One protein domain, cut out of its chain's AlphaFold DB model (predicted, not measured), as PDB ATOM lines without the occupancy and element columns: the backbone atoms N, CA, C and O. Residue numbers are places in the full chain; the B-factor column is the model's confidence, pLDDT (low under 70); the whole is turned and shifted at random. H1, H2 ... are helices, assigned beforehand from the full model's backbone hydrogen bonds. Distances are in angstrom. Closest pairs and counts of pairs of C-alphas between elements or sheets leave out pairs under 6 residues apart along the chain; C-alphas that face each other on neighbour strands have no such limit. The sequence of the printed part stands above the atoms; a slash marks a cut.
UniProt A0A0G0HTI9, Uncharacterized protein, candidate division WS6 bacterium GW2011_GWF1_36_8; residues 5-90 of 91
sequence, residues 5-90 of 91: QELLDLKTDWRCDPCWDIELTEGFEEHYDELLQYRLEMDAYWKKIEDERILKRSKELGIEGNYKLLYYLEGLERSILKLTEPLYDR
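What this domain is: This is residues 5 to 90 of the 91 residues of an uncharacterized protein of candidate division WS6 bacterium GW2011_GWF1_36_8 (UniProt A0A0G0HTI9). Picture an L: long helix H2 meets H3 at a corner, residues 75 to 90 stick out, and H1 lies beside the first part of H2. The 86 printed residues, all helix in class, have three named helices, H1, H2, H3, and no named strand. The whole is extended, radius of gyration of the C-alphas 18.9 A, spanning 51 by 38 by 17 A.

Where its parts are: Find C-alpha 5 at (221.604, 231.046, 256.996); H1 runs to residue 16, 17.0 A. H2, residues 29 to 60, 46.2 A, has a kink of 27 degrees near residue 36. H3, residues 67 to 88, 31.2 A, ends at (219.310, 209.755, 298.896).

How they stand to each other: H1 is close to H2 but not clearly touching: closest C-alphas Lys 11 and Leu 35, 7.9 A. They run the same way, a shallow tilt of 30 degrees. H2 touches H3 with residues 54 to 58 alone, about perpendicular at 83 degrees: closest C-alphas Ser 58 and Leu 70, 6.3 A. O i to N i+4 pairs are within hydrogen-bond range throughout H1, 26 of 28 in H2, 16 of 18 in H3.

The domain as a whole: The farthest C-alphas, Glu 30 and Arg 90, are 56.6 A apart. The printed part has no cut; link 17 to 28 is long. Residues 87 to 90 have pLDDT under 70.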
ATOM      1  N   GLN A   5     221.046 231.214 255.656       94.56
ATOM      2  CA  GLN A   5     221.604 231.046 256.996       94.56
ATOM      3  C   GLN A   5     220.538 231.293 258.066       94.56
ATOM      4  O   GLN A   5     220.338 230.436 258.914       94.56
ATOM      5  N   GLU A   6     219.785 232.392 257.961       95.81
ATOM      6  CA  GLU A   6     218.689 232.694 258.896       95.81
ATOM      7  C   GLU A   6     217.622 231.586 258.914       95.81
ATOM      8  O   GLU A   6     217.042 231.297 259.955       95.81
ATOM      9  N   LEU A   7     217.386 230.926 257.774       96.12
ATOM     10  CA  LEU A   7     216.482 229.779 257.690       96.12
ATOM     11  C   LEU A   7     217.023 228.537 258.420       96.12
ATOM     12  O   LEU A   7     216.256 227.805 259.041       96.12
ATOM     13  N   LEU A   8     218.333 228.278 258.345       96.50
ATOM     14  CA  LEU A   8     218.975 227.179 259.078       96.50
ATOM     15  C   LEU A   8     218.974 227.429 260.585       96.50
ATOM     16  O   LEU A   8     218.746 226.494 261.358       96.50
ATOM     17  N   ASP A   9     219.199 228.676 260.987       97.06
ATOM     18  CA  ASP A   9     219.165 229.088 262.387       97.06
ATOM     19  C   ASP A   9     217.749 228.878 262.950       97.06
ATOM     20  O   ASP A   9     217.588 228.173 263.944       97.06
ATOM     21  N   LEU A  10     216.709 229.321 262.227       97.69
ATOM     22  CA  LEU A  10     215.308 229.081 262.598       97.69
ATOM     23  C   LEU A  10     214.984 227.586 262.758       97.69
ATOM     24  O   LEU A  10     214.369 227.187 263.747       97.69
ATOM     25  N   LYS A  11     215.409 226.740 261.808       98.12
ATOM     26  CA  LYS A  11     215.215 225.280 261.898       98.12
ATOM     27  C   LYS A  11     215.909 224.682 263.121       98.12
ATOM     28  O   LYS A  11     215.382 223.752 263.726       98.12
ATOM     29  N   THR A  12     217.083 225.199 263.478       97.56
ATOM     30  CA  THR A  12     217.853 224.734 264.638       97.56
ATOM     31  C   THR A  12     217.160 225.106 265.941       97.56
ATOM     32  O   THR A  12     216.965 224.235 266.789       97.56
ATOM     33  N   ASP A  13     216.739 226.363 266.073       96.94
ATOM     34  CA  ASP A  13     216.051 226.861 267.264       96.94
ATOM     35  C   ASP A  13     214.721 226.137 267.476       96.94
ATOM     36  O   ASP A  13     214.460 225.605 268.557       96.94
ATOM     37  N   TRP A  14     213.920 226.013 266.417       98.25
ATOM     38  CA  TRP A  14     212.658 225.281 266.469       98.25
ATOM     39  C   TRP A  14     212.849 223.804 266.817       98.25
ATOM     40  O   TRP A  14     212.084 223.239 267.587       98.25
ATOM     41  N   ARG A  15     213.895 223.147 266.303       97.44
ATOM     42  CA  ARG A  15     214.162 221.740 266.633       97.44
ATOM     43  C   ARG A  15     214.483 221.536 268.119       97.44
ATOM     44  O   ARG A  15     214.243 220.445 268.636       97.44
ATOM     45  N   CYS A  16     215.050 222.541 268.786       96.38
ATOM     46  CA  CYS A  16     215.314 222.499 270.223       96.38
ATOM     47  C   CYS A  16     214.032 222.645 271.058       96.38
ATOM     48  O   CYS A  16     213.950 222.044 272.128       96.38
ATOM     49  N   ASP A  17     213.050 223.405 270.570       96.56
ATOM     50  CA  ASP A  17     211.750 223.605 271.218       96.56
ATOM     51  C   ASP A  17     210.612 223.663 270.178       96.56
ATOM     52  O   ASP A  17     210.178 224.748 269.788       96.56
ATOM     53  N   PRO A  18     210.126 222.507 269.683       95.94
ATOM     54  CA  PRO A  18     209.141 222.453 268.604       95.94
ATOM     55  C   PRO A  18     207.720 222.710 269.135       95.94
ATOM     56  O   PRO A  18     206.847 221.845 269.066       95.94
ATOM     57  N   CYS A  19     207.492 223.892 269.714       96.38
ATOM     58  CA  CYS A  19     206.238 224.255 270.379       96.38
ATOM     59  C   CYS A  19     205.310 225.166 269.551       96.38
ATOM     60  O   CYS A  19     204.208 225.481 270.003       96.38
ATOM     61  N   TRP A  20     205.717 225.559 268.337       97.06
ATOM     62  CA  TRP A  20     204.909 226.352 267.399       97.06
ATOM     63  C   TRP A  20     205.005 225.837 265.956       97.06
ATOM     64  O   TRP A  20     205.856 225.011 265.627       97.06
ATOM     65  N   ASP A  21     204.144 226.355 265.081       98.06
ATOM     66  CA  ASP A  21     204.148 226.057 263.646       98.06
ATOM     67  C   ASP A  21     205.247 226.865 262.942       98.06
ATOM     68  O   ASP A  21     205.092 228.061 262.679       98.06
ATOM     69  N   ILE A  22     206.386 226.223 262.667       98.31
ATOM     70  CA  ILE A  22     207.584 226.885 262.128       98.31
ATOM     71  C   ILE A  22     207.323 227.585 260.787       98.31
ATOM     72  O   ILE A  22     207.889 228.648 260.537       98.31
ATOM     73  N   GLU A  23     206.428 227.051 259.956       98.31
ATOM     74  CA  GLU A  23     206.043 227.630 258.667       98.31
ATOM     75  C   GLU A  23     205.282 228.958 258.778       98.31
ATOM     76  O   GLU A  23     205.220 229.706 257.808       98.31
ATOM     77  N   LEU A  24     204.744 229.279 259.958       98.06
ATOM     78  CA  LEU A  24     204.046 230.538 260.233       98.06
ATOM     79  C   LEU A  24     204.958 231.606 260.853       98.06
ATOM     80  O   LEU A  24     204.470 232.630 261.331       98.06
ATOM     81  N   THR A  25     206.275 231.383 260.864       97.50
ATOM     82  CA  THR A  25     207.233 232.348 261.416       97.50
ATOM     83  C   THR A  25     207.277 233.617 260.555       97.50
ATOM     84  O   THR A  25     207.606 233.563 259.368       97.50
ATOM     85  N   GLU A  26     206.988 234.766 261.169       96.31
ATOM     86  CA  GLU A  26     206.980 236.074 260.501       96.31
ATOM     87  C   GLU A  26     208.336 236.389 259.843       96.31
ATOM     88  O   GLU A  26     209.405 236.224 260.441       96.31
ATOM     89  N   GLY A  27     208.293 236.856 258.594       95.44
ATOM     90  CA  GLY A  27     209.473 237.182 257.791       95.44
ATOM     91  C   GLY A  27     210.063 236.006 257.006       95.44
ATOM     92  O   GLY A  27     211.040 236.209 256.275       95.44
ATOM     93  N   PHE A  28     209.490 234.803 257.126       96.75
ATOM     94  CA  PHE A  28     209.880 233.596 256.386       96.75
ATOM     95  C   PHE A  28     208.777 233.075 255.450       96.75
ATOM     96  O   PHE A  28     208.820 231.922 255.030       96.75
ATOM     97  N   GLU A  29     207.816 233.913 255.060       97.12
ATOM     98  CA  GLU A  29     206.650 233.515 254.258       97.12
ATOM     99  C   GLU A  29     207.045 232.902 252.902       97.12
ATOM    100  O   GLU A  29     206.404 231.969 252.424       97.12
ATOM    101  N   GLU A  30     208.150 233.364 252.303       96.00
ATOM    102  CA  GLU A  30     208.715 232.801 251.063       96.00
ATOM    103  C   GLU A  30     209.217 231.348 251.224       96.00
ATOM    104  O   GLU A  30     209.398 230.646 250.232       96.00
ATOM    105  N   HIS A  31     209.434 230.892 252.461       96.31
ATOM    106  CA  HIS A  31     209.913 229.553 252.812       96.31
ATOM    107  C   HIS A  31     208.827 228.667 253.433       96.31
ATOM    108  O   HIS A  31     209.152 227.601 253.955       96.31
ATOM    109  N   TYR A  32     207.553 229.074 253.374       97.19
ATOM    110  CA  TYR A  32     206.433 228.351 253.985       97.19
ATOM    111  C   TYR A  32     206.441 226.850 253.654       97.19
ATOM    112  O   TYR A  32     206.477 226.018 254.557       97.19
ATOM    113  N   ASP A  33     206.490 226.495 252.364       98.12
ATOM    114  CA  ASP A  33     206.448 225.094 251.923       98.12
ATOM    115  C   ASP A  33     207.662 224.290 252.418       98.12
ATOM    116  O   ASP A  33     207.538 223.131 252.815       98.12
ATOM    117  N   GLU A  34     208.846 224.912 252.434       97.56
ATOM    118  CA  GLU A  34     210.080 224.282 252.913       97.56
ATOM    119  C   GLU A  34     210.028 224.023 254.425       97.56
ATOM    120  O   GLU A  34     210.460 222.970 254.901       97.56
ATOM    121  N   LEU A  35     209.497 224.980 255.182       98.25
ATOM    122  CA  LEU A  35     209.343 224.900 256.630       98.25
ATOM    123  C   LEU A  35     208.258 223.896 257.029       98.25
ATOM    124  O   LEU A  35     208.469 223.103 257.947       98.25
ATOM    125  N   LEU A  36     207.150 223.852 256.287       98.44
ATOM    126  CA  LEU A  36     206.096 222.864 256.482       98.44
ATOM    127  C   LEU A  36     206.626 221.449 256.237       98.44
ATOM    128  O   LEU A  36     206.426 220.559 257.065       98.44
ATOM    129  N   GLN A  37     207.342 221.248 255.130       98.50
ATOM    130  CA  GLN A  37     207.962 219.964 254.818       98.50
ATOM    131  C   GLN A  37     208.972 219.554 255.899       98.50
ATOM    132  O   GLN A  37     208.970 218.405 256.338       98.50
ATOM    133  N   TYR A  38     209.782 220.499 256.385       98.31
ATOM    134  CA  TYR A  38     210.727 220.250 257.470       98.31
ATOM    135  C   TYR A  38     210.034 219.797 258.766       98.31
ATOM    136  O   TYR A  38     210.463 218.811 259.368       98.31
ATOM    137  N   ARG A  39     208.939 220.458 259.173       98.44
ATOM    138  CA  ARG A  39     208.146 220.040 260.341       98.44
ATOM    139  C   ARG A  39     207.632 218.611 260.179       98.44
ATOM    140  O   ARG A  39     207.849 217.785 261.060       98.44
ATOM    141  N   LEU A  40     207.023 218.298 259.033       98.31
ATOM    142  CA  LEU A  40     206.477 216.964 258.754       98.31
ATOM    143  C   LEU A  40     207.555 215.870 258.788       98.31
ATOM    144  O   LEU A  40     207.307 214.763 259.271       98.31
ATOM    145  N   GLU A  41     208.760 216.166 258.297       98.31
ATOM    146  CA  GLU A  41     209.901 215.249 258.362       98.31
ATOM    147  C   GLU A  41     210.362 214.998 259.800       98.31
ATOM    148  O   GLU A  41     210.639 213.851 260.162       98.31
ATOM    149  N   MET A  42     210.425 216.043 260.631       98.00
ATOM    150  CA  MET A  42     210.800 215.904 262.040       98.00
ATOM    151  C   MET A  42     209.730 215.156 262.840       98.00
ATOM    152  O   MET A  42     210.078 214.240 263.587       98.00
ATOM    153  N   ASP A  43     208.447 215.437 262.612       97.44
ATOM    154  CA  ASP A  43     207.336 214.714 263.238       97.44
ATOM    155  C   ASP A  43     207.377 213.219 262.900       97.44
ATOM    156  O   ASP A  43     207.259 212.361 263.781       97.44
ATOM    157  N   ALA A  44     207.600 212.884 261.626       98.19
ATOM    158  CA  ALA A  44     207.737 211.500 261.189       98.19
ATOM    159  C   ALA A  44     208.965 210.816 261.818       98.19
ATOM    160  O   ALA A  44     208.884 209.662 262.246       98.19
ATOM    161  N   TYR A  45     210.093 211.527 261.895       97.50
ATOM    162  CA  TYR A  45     211.324 211.036 262.511       97.50
ATOM    163  C   TYR A  45     211.147 210.757 264.010       97.50
ATOM    164  O   TYR A  45     211.465 209.658 264.470       97.50
ATOM    165  N   TRP A  46     210.600 211.707 264.772       96.88
ATOM    166  CA  TRP A  46     210.372 211.545 266.208       96.88
ATOM    167  C   TRP A  46     209.343 210.469 266.509       96.88
ATOM    168  O   TRP A  46     209.572 209.651 267.399       96.88
ATOM    169  N   LYS A  47     208.259 210.400 265.728       96.88
ATOM    170  CA  LYS A  47     207.277 209.324 265.851       96.88
ATOM    171  C   LYS A  47     207.923 207.955 265.661       96.88
ATOM    172  O   LYS A  47     207.698 207.065 266.471       96.88
ATOM    173  N   LYS A  48     208.766 207.794 264.638       97.56
ATOM    174  CA  LYS A  48     209.474 206.532 264.394       97.56
ATOM    175  C   LYS A  48     210.381 206.149 265.567       97.56
ATOM    176  O   LYS A  48     210.377 204.994 265.980       97.56
ATOM    177  N   ILE A  49     211.139 207.105 266.105       97.12
ATOM    178  CA  ILE A  49     212.000 206.864 267.272       97.12
ATOM    179  C   ILE A  49     211.175 206.453 268.487       97.12
ATOM    180  O   ILE A  49     211.545 205.512 269.188       97.12
ATOM    181  N   GLU A  50     210.062 207.139 268.736       94.75
ATOM    182  CA  GLU A  50     209.185 206.825 269.859       94.75
ATOM    183  C   GLU A  50     208.540 205.444 269.694       94.75
ATOM    184  O   GLU A  50     208.543 204.654 270.637       94.75
ATOM    185  N   ASP A  51     208.087 205.095 268.488       94.19
ATOM    186  CA  ASP A  51     207.551 203.769 268.172       94.19
ATOM    187  C   ASP A  51     208.610 202.669 268.394       94.19
ATOM    188  O   ASP A  51     208.323 201.630 268.998       94.19
ATOM    189  N   GLU A  52     209.859 202.896 267.970       95.75
ATOM    190  CA  GLU A  52     210.984 201.980 268.205       95.75
ATOM    191  C   GLU A  52     211.304 201.838 269.704       95.75
ATOM    192  O   GLU A  52     211.516 200.720 270.193       95.75
ATOM    193  N   ARG A  53     211.289 202.947 270.457       95.75
ATOM    194  CA  ARG A  53     211.503 202.980 271.912       95.75
ATOM    195  C   ARG A  53     210.413 202.205 272.651       95.75
ATOM    196  O   ARG A  53     210.731 201.355 273.485       95.75
ATOM    197  N   ILE A  54     209.147 202.455 272.317       95.06
ATOM    198  CA  ILE A  54     207.973 201.773 272.872       95.06
ATOM    199  C   ILE A  54     208.033 200.278 272.575       95.06
ATOM    200  O   ILE A  54     207.825 199.451 273.469       95.06
ATOM    201  N   LEU A  55     208.336 199.903 271.331       94.44
ATOM    202  CA  LEU A  55     208.437 198.501 270.942       94.44
ATOM    203  C   LEU A  55     209.552 197.800 271.717       94.44
ATOM    204  O   LEU A  55     209.333 196.723 272.264       94.44
ATOM    205  N   LYS A  56     210.737 198.411 271.799       95.56
ATOM    206  CA  LYS A  56     211.861 197.857 272.556       95.56
ATOM    207  C   LYS A  56     211.509 197.691 274.036       95.56
ATOM    208  O   LYS A  56     211.661 196.599 274.577       95.56
ATOM    209  N   ARG A  57     210.988 198.739 274.675       95.50
ATOM    210  CA  ARG A  57     210.678 198.728 276.110       95.50
ATOM    211  C   ARG A  57     209.537 197.772 276.458       95.50
ATOM    212  O   ARG A  57     209.616 197.059 277.453       95.50
ATOM    213  N   SER A  58     208.494 197.707 275.630       96.75
ATOM    214  CA  SER A  58     207.391 196.757 275.836       96.75
ATOM    215  C   SER A  58     207.842 195.298 275.716       96.75
ATOM    216  O   SER A  58     207.380 194.473 276.503       96.75
ATOM    217  N   LYS A  59     208.783 194.988 274.809       96.19
ATOM    218  CA  LYS A  59     209.426 193.664 274.715       96.19
ATOM    219  C   LYS A  59     210.228 193.320 275.968       96.19
ATOM    220  O   LYS A  59     210.056 192.239 276.517       96.19
ATOM    221  N   GLU A  60     211.064 194.241 276.448       95.94
ATOM    222  CA  GLU A  60     211.869 194.044 277.669       95.94
ATOM    223  C   GLU A  60     211.008 193.716 278.898       95.94
ATOM    224  O   GLU A  60     211.411 192.930 279.751       95.94
ATOM    225  N   LEU A  61     209.813 194.304 278.973       96.06
ATOM    226  CA  LEU A  61     208.868 194.114 280.070       96.06
ATOM    227  C   LEU A  61     207.883 192.951 279.840       96.06
ATOM    228  O   LEU A  61     207.073 192.667 280.720       96.06
ATOM    229  N   GLY A  62     207.922 192.283 278.680       96.50
ATOM    230  CA  GLY A  62     207.003 191.191 278.338       96.50
ATOM    231  C   GLY A  62     205.544 191.630 278.149       96.50
ATOM    232  O   GLY A  62     204.626 190.841 278.358       96.50
ATOM    233  N   ILE A  63     205.317 192.893 277.776       96.12
ATOM    234  CA  ILE A  63     203.990 193.520 277.624       96.12
ATOM    235  C   ILE A  63     203.748 194.000 276.187       96.12
ATOM    236  O   ILE A  63     203.115 195.030 275.948       96.12
ATOM    237  N   GLU A  64     204.295 193.270 275.219       94.56
ATOM    238  CA  GLU A  64     204.218 193.576 273.791       94.56
ATOM    239  C   GLU A  64     202.777 193.883 273.352       94.56
ATOM    240  O   GLU A  64     201.832 193.163 273.675       94.56
ATOM    241  N   GLY A  65     202.594 194.999 272.643       87.50
ATOM    242  CA  GLY A  65     201.277 195.467 272.192       87.50
ATOM    243  C   GLY A  65     200.404 196.118 273.277       87.50
ATOM    244  O   GLY A  65     199.399 196.744 272.943       87.50
ATOM    245  N   ASN A  66     200.781 196.057 274.560       93.62
ATOM    246  CA  ASN A  66     200.068 196.731 275.647       93.62
ATOM    247  C   ASN A  66     200.718 198.077 276.013       93.62
ATOM    248  O   ASN A  66     201.270 198.271 277.099       93.62
ATOM    249  N   TYR A  67     200.623 199.044 275.099       91.62
ATOM    250  CA  TYR A  67     201.246 200.363 275.267       91.62
ATOM    251  C   TYR A  67     200.630 201.192 276.398       91.62
ATOM    252  O   TYR A  67     201.319 201.988 277.028       91.62
ATOM    253  N   LYS A  68     199.350 200.969 276.727       94.50
ATOM    254  CA  LYS A  68     198.709 201.620 277.881       94.50
ATOM    255  C   LYS A  68     199.386 201.223 279.192       94.50
ATOM    256  O   LYS A  68     199.651 202.088 280.023       94.50
ATOM    257  N   LEU A  69     199.679 199.931 279.361       95.38
ATOM    258  CA  LEU A  69     200.409 199.441 280.526       95.38
ATOM    259  C   LEU A  69     201.843 199.980 280.543       95.38
ATOM    260  O   LEU A  69     202.304 200.402 281.597       95.38
ATOM    261  N   LEU A  70     202.508 200.041 279.385       96.81
ATOM    262  CA  LEU A  70     203.841 200.633 279.280       96.81
ATOM    263  C   LEU A  70     203.865 202.085 279.784       96.81
ATOM    264  O   LEU A  70     204.655 202.405 280.668       96.81
ATOM    265  N   TYR A  71     202.975 202.948 279.286       95.06
ATOM    266  CA  TYR A  71     202.927 204.352 279.711       95.06
ATOM    267  C   TYR A  71     202.642 204.512 281.203       95.06
ATOM    268  O   TYR A  71     203.203 205.397 281.853       95.06
ATOM    269  N   TYR A  72     201.781 203.653 281.753       96.75
ATOM    270  CA  TYR A  72     201.502 203.639 283.182       96.75
ATOM    271  C   TYR A  72     202.751 203.274 283.993       96.75
ATOM    272  O   TYR A  72     203.099 203.995 284.927       96.75
ATOM    273  N   LEU A  73     203.461 202.208 283.608       96.31
ATOM    274  CA  LEU A  73     204.700 201.782 284.267       96.31
ATOM    275  C   LEU A  73     205.780 202.864 284.200       96.31
ATOM    276  O   LEU A  73     206.357 203.198 285.226       96.31
ATOM    277  N   GLU A  74     205.992 203.488 283.042       94.88
ATOM    278  CA  GLU A  74     206.957 204.588 282.905       94.88
ATOM    279  C   GLU A  74     206.564 205.817 283.737       94.88
ATOM    280  O   GLU A  74     207.417 206.521 284.282       94.88
ATOM    281  N   GLY A  75     205.262 206.083 283.869       95.75
ATOM    282  CA  GLY A  75     204.747 207.111 284.770       95.75
ATOM    283  C   GLY A  75     205.052 206.807 286.238       95.75
ATOM    284  O   GLY A  75     205.445 207.710 286.983       95.75
ATOM    285  N   LEU A  76     204.923 205.543 286.647       96.00
ATOM    286  CA  LEU A  76     205.299 205.092 287.986       96.00
ATOM    287  C   LEU A  76     206.812 205.175 288.205       96.00
ATOM    288  O   LEU A  76     207.228 205.718 289.221       96.00
ATOM    289  N   GLU A  77     207.629 204.714 287.255       94.69
ATOM    290  CA  GLU A  77     209.097 204.779 287.320       94.69
ATOM    291  C   GLU A  77     209.587 206.222 287.517       94.69
ATOM    292  O   GLU A  77     210.365 206.490 288.434       94.69
ATOM    293  N   ARG A  78     209.063 207.181 286.734       93.62
ATOM    294  CA  ARG A  78     209.369 208.616 286.901       93.62
ATOM    295  C   ARG A  78     208.945 209.153 288.265       93.62
ATOM    296  O   ARG A  78     209.656 209.955 288.869       93.62
ATOM    297  N   SER A  79     207.777 208.732 288.744       93.94
ATOM    298  CA  SER A  79     207.243 209.178 290.034       93.94
ATOM    299  C   SER A  79     208.073 208.640 291.197       93.94
ATOM    300  O   SER A  79     208.379 209.389 292.121       93.94
ATOM    301  N   ILE A  80     208.480 207.369 291.132       93.81
ATOM    302  CA  ILE A  80     209.376 206.746 292.111       93.81
ATOM    303  C   ILE A  80     210.708 207.490 292.125       93.81
ATOM    304  O   ILE A  80     211.096 207.953 293.192       93.81
ATOM    305  N   LEU A  81     211.342 207.696 290.962       91.56
ATOM    306  CA  LEU A  81     212.622 208.405 290.848       91.56
ATOM    307  C   LEU A  81     212.573 209.772 291.551       91.56
ATOM    308  O   LEU A  81     213.387 210.045 292.432       91.56
ATOM    309  N   LYS A  82     211.555 210.580 291.230       89.44
ATOM    310  CA  LYS A  82     211.353 211.916 291.809       89.44
ATOM    311  C   LYS A  82     211.144 211.893 293.326       89.44
ATOM    312  O   LYS A  82     211.503 212.846 294.011       89.44
ATOM    313  N   LEU A  83     210.515 210.844 293.855       89.56
ATOM    314  CA  LEU A  83     210.302 210.684 295.295       89.56
ATOM    315  C   LEU A  83     211.546 210.147 296.009       89.56
ATOM    316  O   LEU A  83     211.744 210.455 297.182       89.56
ATOM    317  N   THR A  84     212.380 209.363 295.323       83.88
ATOM    318  CA  THR A  84     213.589 208.759 295.895       83.88
ATOM    319  C   THR A  84     214.817 209.662 295.829       83.88
ATOM    320  O   THR A  84     215.608 209.624 296.765       83.88
ATOM    321  N   GLU A  85     214.971 210.499 294.798       75.56
ATOM    322  CA  GLU A  85     216.103 211.440 294.668       75.56
ATOM    323  C   GLU A  85     216.316 212.288 295.941       75.56
ATOM    324  O   GLU A  85     217.399 212.223 296.525       75.56
ATOM    325  N   PRO A  86     215.288 212.962 296.501       73.62
ATOM    326  CA  PRO A  86     215.456 213.770 297.708       73.62
ATOM    327  C   PRO A  86     215.745 212.965 298.983       73.62
ATOM    328  O   PRO A  86     216.050 213.563 300.014       73.62
ATOM    329  N   LEU A  87     215.554 211.640 298.963       61.88
ATOM    330  CA  LEU A  87     215.798 210.761 300.111       61.88
ATOM    331  C   LEU A  87     217.247 210.265 300.146       61.88
ATOM    332  O   LEU A  87     217.775 210.068 301.237       61.88
ATOM    333  N   TYR A  88     217.890 210.109 298.985       58.75
ATOM    334  CA  TYR A  88     219.310 209.755 298.896       58.75
ATOM    335  C   TYR A  88     220.227 210.930 299.250       58.75
ATOM    336  O   TYR A  88     221.232 210.714 299.916       58.75
ATOM    337  N   ASP A  89     219.841 212.166 298.926       59.94
ATOM    338  CA  ASP A  89     220.611 213.373 299.279       59.94
ATOM    339  C   ASP A  89     220.580 213.723 300.785       59.94
ATOM    340  O   ASP A  89     221.196 214.696 301.221       59.94
ATOM    341  N   ARG A  90     219.821 212.970 301.594       58.47
ATOM    342  CA  ARG A  90     219.650 213.185 303.045       58.47
ATOM    343  C   ARG A  90     220.354 212.139 303.919       58.47
ATOM    344  O   ARG A  90     220.224 212.223 305.142       58.47
TER     345      ARG A  90